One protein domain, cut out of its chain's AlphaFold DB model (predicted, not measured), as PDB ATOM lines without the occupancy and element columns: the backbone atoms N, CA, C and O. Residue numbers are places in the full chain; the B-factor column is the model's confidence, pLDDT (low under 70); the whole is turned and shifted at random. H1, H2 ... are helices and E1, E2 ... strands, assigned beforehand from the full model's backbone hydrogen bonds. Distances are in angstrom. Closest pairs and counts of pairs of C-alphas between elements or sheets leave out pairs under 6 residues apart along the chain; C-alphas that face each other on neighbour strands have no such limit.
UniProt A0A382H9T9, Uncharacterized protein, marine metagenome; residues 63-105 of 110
ATOM      1  N   GLU A  63     -33.231 -26.346  42.625       88.88
ATOM      2  CA  GLU A  63     -33.323 -24.900  42.893       88.88
ATOM      3  C   GLU A  63     -32.858 -24.502  44.305       88.88
ATOM      4  O   GLU A  63     -32.375 -23.394  44.518       88.88
ATOM      5  N   LYS A  64     -32.953 -25.415  45.283       91.19
ATOM      6  CA  LYS A  64     -32.593 -25.141  46.687       91.19
ATOM      7  C   LYS A  64     -31.092 -25.204  46.963       91.19
ATOM      8  O   LYS A  64     -30.607 -24.492  47.835       91.19
ATOM      9  N   CYS A  65     -30.364 -26.105  46.304       93.25
ATOM     10  CA  CYS A  65     -28.956 -26.376  46.632       93.25
ATOM     11  C   CYS A  65     -28.010 -26.423  45.425       93.25
ATOM     12  O   CYS A  65     -26.824 -26.706  45.602       93.25
ATOM     13  N   GLY A  66     -28.527 -26.191  44.217       90.38
ATOM     14  CA  GLY A  66     -27.766 -26.110  42.971       90.38
ATOM     15  C   GLY A  66     -27.247 -27.440  42.421       90.38
ATOM     16  O   GLY A  66     -26.676 -27.450  41.338       90.38
ATOM     17  N   VAL A  67     -27.427 -28.562  43.129       94.25
ATOM     18  CA  VAL A  67     -26.951 -29.867  42.644       94.25
ATOM     19  C   VAL A  67     -27.783 -30.333  41.454       94.25
ATOM     20  O   VAL A  67     -29.010 -30.237  41.478       94.25
ATOM     21  N   VAL A  68     -27.134 -30.890  40.443       93.31
ATOM     22  CA  VAL A  68     -27.787 -31.547  39.313       93.31
ATOM     23  C   VAL A  68     -27.891 -33.040  39.608       93.31
ATOM     24  O   VAL A  68     -26.890 -33.693  39.906       93.31
ATOM     25  N   TYR A  69     -29.097 -33.597  39.531       94.50
ATOM     26  CA  TYR A  69     -29.348 -35.009  39.824       94.50
ATOM     27  C   TYR A  69     -30.127 -35.718  38.719       94.50
ATOM     28  O   TYR A  69     -30.765 -35.090  37.877       94.50
ATOM     29  N   LEU A  70     -30.044 -37.048  38.708       94.50
ATOM     30  CA  LEU A  70     -30.708 -37.896  37.723       94.50
ATOM     31  C   LEU A  70     -32.146 -38.205  38.147       94.50
ATOM     32  O   LEU A  70     -32.382 -38.754  39.224       94.50
ATOM     33  N   LEU A  71     -33.100 -37.909  37.270       92.56
ATOM     34  CA  LEU A  71     -34.494 -38.314  37.419       92.56
ATOM     35  C   LEU A  71     -34.683 -39.772  36.997       92.56
ATOM     36  O   LEU A  71     -33.945 -40.301  36.168       92.56
ATOM     37  N   ASP A  72     -35.700 -40.418  37.566       90.06
ATOM     38  CA  ASP A  72     -36.181 -41.765  37.225       90.06
ATOM     39  C   ASP A  72     -35.184 -42.932  37.351       90.06
ATOM     40  O   ASP A  72     -35.586 -44.089  37.217       90.06
ATOM     41  N   HIS A  73     -33.914 -42.675  37.677       92.62
ATOM     42  CA  HIS A  73     -32.961 -43.737  37.994       92.62
ATOM     43  C   HIS A  73     -33.314 -44.431  39.317       92.62
ATOM     44  O   HIS A  73     -33.221 -45.655  39.421       92.62
ATOM     45  N   LEU A  74     -33.779 -43.650  40.292       93.62
ATOM     46  CA  LEU A  74     -34.461 -44.110  41.497       93.62
ATOM     47  C   LEU A  74     -35.557 -43.084  41.832       93.62
ATOM     48  O   LEU A  74     -35.268 -42.103  42.502       93.62
ATOM     49  N   PRO A  75     -36.794 -43.236  41.333       91.62
ATOM     50  CA  PRO A  75     -37.818 -42.209  41.496       91.62
ATOM     51  C   PRO A  75     -38.172 -41.964  42.970       91.62
ATOM     52  O   PRO A  75     -38.528 -42.897  43.692       91.62
ATOM     53  N   LYS A  76     -38.140 -40.698  43.390       93.75
ATOM     54  CA  LYS A  76     -38.710 -40.220  44.651       93.75
ATOM     55  C   LYS A  76     -39.291 -38.826  44.439       93.75
ATOM     56  O   LYS A  76     -38.701 -38.018  43.722       93.75
ATOM     57  N   TYR A  77     -40.424 -38.565  45.077       91.44
ATOM     58  CA  TYR A  77     -41.096 -37.271  45.061       91.44
ATOM     59  C   TYR A  77     -41.180 -36.723  46.488       91.44
ATOM     60  O   TYR A  77     -41.196 -37.504  47.445       91.44
ATOM     61  N   ASP A  78     -41.154 -35.402  46.636       86.00
ATOM     62  CA  ASP A  78     -41.349 -34.733  47.919       86.00
ATOM     63  C   ASP A  78     -42.846 -34.592  48.258       86.00
ATOM     64  O   ASP A  78     -43.716 -35.120  47.564       86.00
ATOM     65  N   PHE A  79     -43.161 -33.916  49.365       85.94
ATOM     66  CA  PHE A  79     -44.541 -33.776  49.835       85.94
ATOM     67  C   PHE A  79     -45.433 -32.929  48.910       85.94
ATOM     68  O   PHE A  79     -46.654 -33.038  49.006       85.94
ATOM     69  N   ASN A  80     -44.848 -32.112  48.025       87.00
ATOM     70  CA  ASN A  80     -45.574 -31.332  47.021       87.00
ATOM     71  C   ASN A  80     -45.802 -32.124  45.725       87.00
ATOM     72  O   ASN A  80     -46.518 -31.659  44.842       87.00
ATOM     73  N   GLY A  81     -45.212 -33.318  45.609       85.56
ATOM     74  CA  GLY A  81     -45.215 -34.104  44.379       85.56
ATOM     75  C   GLY A  81     -44.085 -33.739  43.413       85.56
ATOM     76  O   GLY A  81     -44.030 -34.309  42.323       85.56
ATOM     77  N   ASP A  82     -43.159 -32.861  43.807       86.69
ATOM     78  CA  ASP A  82     -41.991 -32.506  43.001       86.69
ATOM     79  C   ASP A  82     -40.898 -33.571  43.118       86.69
ATOM     80  O   ASP A  82     -40.854 -34.349  44.071       86.69
ATOM     81  N   HIS A  83     -39.975 -33.629  42.157       89.38
ATOM     82  CA  HIS A  83     -38.855 -34.568  42.222       89.38
ATOM     83  C   HIS A  83     -37.978 -34.303  43.452       89.38
ATOM     84  O   HIS A  83     -37.376 -33.238  43.583       89.38
ATOM     85  N   ALA A  84     -37.819 -35.302  44.321       93.88
ATOM     86  CA  ALA A  84     -36.993 -35.159  45.512       93.88
ATOM     87  C   ALA A  84     -35.509 -35.034  45.134       93.88
ATOM     88  O   ALA A  84     -34.968 -35.856  44.389       93.88
ATOM     89  N   CYS A  85     -34.827 -34.030  45.688       94.75
ATOM     90  CA  CYS A  85     -33.387 -33.864  45.522       94.75
ATOM     91  C   CYS A  85     -32.622 -34.786  46.494       94.75
ATOM     92  O   CYS A  85     -32.800 -34.660  47.710       94.75
ATOM     93  N   PRO A  86     -31.713 -35.655  46.011       96.31
ATOM     94  CA  PRO A  86     -30.947 -36.580  46.856       96.31
ATOM     95  C   PRO A  86     -29.925 -35.902  47.780       96.31
ATOM     96  O   PRO A  86     -29.423 -36.542  48.699       96.31
ATOM     97  N   LYS A  87     -29.606 -34.618  47.560       95.56
ATOM     98  CA  LYS A  87     -28.784 -33.820  48.483       95.56
ATOM     99  C   LYS A  87     -29.617 -33.159  49.581       95.56
ATOM    100  O   LYS A  87     -29.158 -33.074  50.713       95.56
ATOM    101  N   CYS A  88     -30.821 -32.686  49.253       95.12
ATOM    102  CA  CYS A  88     -31.727 -32.076  50.231       95.12
ATOM    103  C   CYS A  88     -32.393 -33.127  51.132       95.12
ATOM    104  O   CYS A  88     -32.648 -32.849  52.299       95.12
ATOM    105  N   ASP A  89     -32.648 -34.325  50.607       95.25
ATOM    106  CA  ASP A  89     -33.120 -35.483  51.365       95.25
ATOM    107  C   ASP A  89     -31.976 -36.495  51.518       95.25
ATOM    108  O   ASP A  89     -31.756 -37.360  50.666       95.25
ATOM    109  N   ALA A  90     -31.231 -36.373  52.619       93.62
ATOM    110  CA  ALA A  90     -30.068 -37.215  52.884       93.62
ATOM    111  C   ALA A  90     -30.426 -38.709  52.980       93.62
ATOM    112  O   ALA A  90     -29.672 -39.548  52.494       93.62
ATOM    113  N   ALA A  91     -31.585 -39.060  53.548       95.44
ATOM    114  CA  ALA A  91     -32.005 -40.457  53.669       95.44
ATOM    115  C   ALA A  91     -32.240 -41.092  52.290       95.44
ATOM    116  O   ALA A  91     -31.855 -42.239  52.045       95.44
ATOM    117  N   TYR A  92     -32.829 -40.335  51.362       95.31
ATOM    118  CA  TYR A  92     -32.955 -40.739  49.964       95.31
ATOM    119  C   TYR A  92     -31.595 -40.874  49.271       95.31
ATOM    120  O   TYR A  92     -31.338 -41.906  48.647       95.31
ATOM    121  N   GLY A  93     -30.710 -39.885  49.425       95.75
ATOM    122  CA  GLY A  93     -29.357 -39.934  48.868       95.75
ATOM    123  C   GLY A  93     -28.559 -41.152  49.347       95.75
ATOM    124  O   GLY A  93     -27.971 -41.865  48.534       95.75
ATOM    125  N   GLU A  94     -28.591 -41.453  50.645       96.00
ATOM    126  CA  GLU A  94     -27.924 -42.631  51.218       96.00
ATOM    127  C   GLU A  94     -28.574 -43.950  50.772       96.00
ATOM    128  O   GLU A  94     -27.880 -44.931  50.499       96.00
ATOM    129  N   THR A  95     -29.899 -43.975  50.600       96.75
ATOM    130  CA  THR A  95     -30.603 -45.139  50.032       96.75
ATOM    131  C   THR A  95     -30.176 -45.414  48.590       96.75
ATOM    132  O   THR A  95     -30.031 -46.571  48.197       96.75
ATOM    133  N   ALA A  96     -29.956 -44.375  47.785       96.44
ATOM    134  CA  ALA A  96     -29.457 -44.540  46.426       96.44
ATOM    135  C   ALA A  96     -28.032 -45.112  46.419       96.44
ATOM    136  O   ALA A  96     -27.768 -46.108  45.742       96.44
ATOM    137  N   LYS A  97     -27.142 -44.552  47.249       95.06
ATOM    138  CA  LYS A  97     -25.757 -45.022  47.390       95.06
ATOM    139  C   LYS A  97     -25.677 -46.476  47.848       95.06
ATOM    140  O   LYS A  97     -24.906 -47.240  47.275       95.06
ATOM    141  N   SER A  98     -26.491 -46.888  48.825       96.75
ATOM    142  CA  SER A  98     -26.502 -48.278  49.313       96.75
ATOM    143  C   SER A  98     -26.974 -49.285  48.258       96.75
ATOM    144  O   SER A  98     -26.600 -50.454  48.310       96.75
ATOM    145  N   LYS A  99     -27.735 -48.827  47.257       95.50
ATOM    146  CA  LYS A  99     -28.134 -49.603  46.072       95.50
ATOM    147  C   LYS A  99     -27.119 -49.525  44.922       95.50
ATOM    148  O   LYS A  99     -27.378 -50.082  43.858       95.50
ATOM    149  N   GLY A 100     -25.992 -48.830  45.103       95.00
ATOM    150  CA  GLY A 100     -24.994 -48.602  44.056       95.00
ATOM    151  C   GLY A 100     -25.452 -47.641  42.953       95.00
ATOM    152  O   GLY A 100     -24.891 -47.660  41.860       95.00
ATOM    153  N   ILE A 101     -26.475 -46.821  43.215       95.19
ATOM    154  CA  ILE A 101     -27.036 -45.865  42.258       95.19
ATOM    155  C   ILE A 101     -26.440 -44.482  42.528       95.19
ATOM    156  O   ILE A 101     -26.685 -43.881  43.576       95.19
ATOM    157  N   ASP A 102     -25.686 -43.959  41.562       95.00
ATOM    158  CA  ASP A 102     -25.170 -42.590  41.599       95.00
ATOM    159  C   ASP A 102     -26.185 -41.618  40.982       95.00
ATOM    160  O   ASP A 102     -26.286 -41.480  39.762       95.00
ATOM    161  N   LEU A 103     -26.960 -40.959  41.844       96.25
ATOM    162  CA  LEU A 103     -27.945 -39.955  41.433       96.25
ATOM    163  C   LEU A 103     -27.353 -38.563  41.231       96.25
ATOM    164  O   LEU A 103     -28.038 -37.717  40.669       96.25
ATOM    165  N   MET A 104     -26.124 -38.306  41.684       94.88
ATOM    166  CA  MET A 104     -25.464 -37.001  41.562       94.88
ATOM    167  C   MET A 104     -24.050 -37.180  40.996       94.88
ATOM    168  O   MET A 104     -23.069 -36.918  41.700       94.88
ATOM    169  N   PRO A 105     -23.920 -37.618  39.728       93.25
ATOM    170  CA  PRO A 105     -22.616 -37.848  39.129       93.25
ATOM    171  C   PRO A 105     -21.727 -36.608  39.217       93.25
ATOM    172  O   PRO A 105     -22.157 -35.504  38.877       93.25
TER     173      PRO A 105
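AT A GLANCE: This is residues 63 to 105 of the 110 residues of an uncharacterized protein of marine metagenome (UniProt A0A382H9T9). This domain has little regular structure: it is mostly loop, with one short strand, E1, and one short helix, H1, standing apart. Between them the long loop of residues 71 to 89 swings out to Asn 80 and folds back to H1, and after H1 residues 99 to 105 fold back toward E1. The printed part has 43 residues, with one named strand and then one named helix; the class is mixed, with 12 residues in named elements. It is compact, with a radius of gyration of the C-alphas of 9.5 A, and rounded, spanning 26 by 19 by 17 A.

HOW THE PARTS SIT: E1, residues 68 to 70, pairs with no named strand. H1, residues 90 to 98, is apart from E1. In H1 every O i to N i+4 pair is within hydrogen-bond range.

IN THESE COORDINATES: E1 begins at C-alpha 68 (-27.787, -31.547, 39.313) and is 7.2 A long from first to last C-alpha. H1 is 12.2 A long and ends at C-alpha 98 (-26.502, -48.278, 49.313).

THE WHOLE: The C-alphas farthest apart, of Asn 80 and Gly 100, are 27.0 A apart. The 19-residue link from E1 to H1 is long. The printed part has no cut, and no printed residue is under 70 in pLDDT.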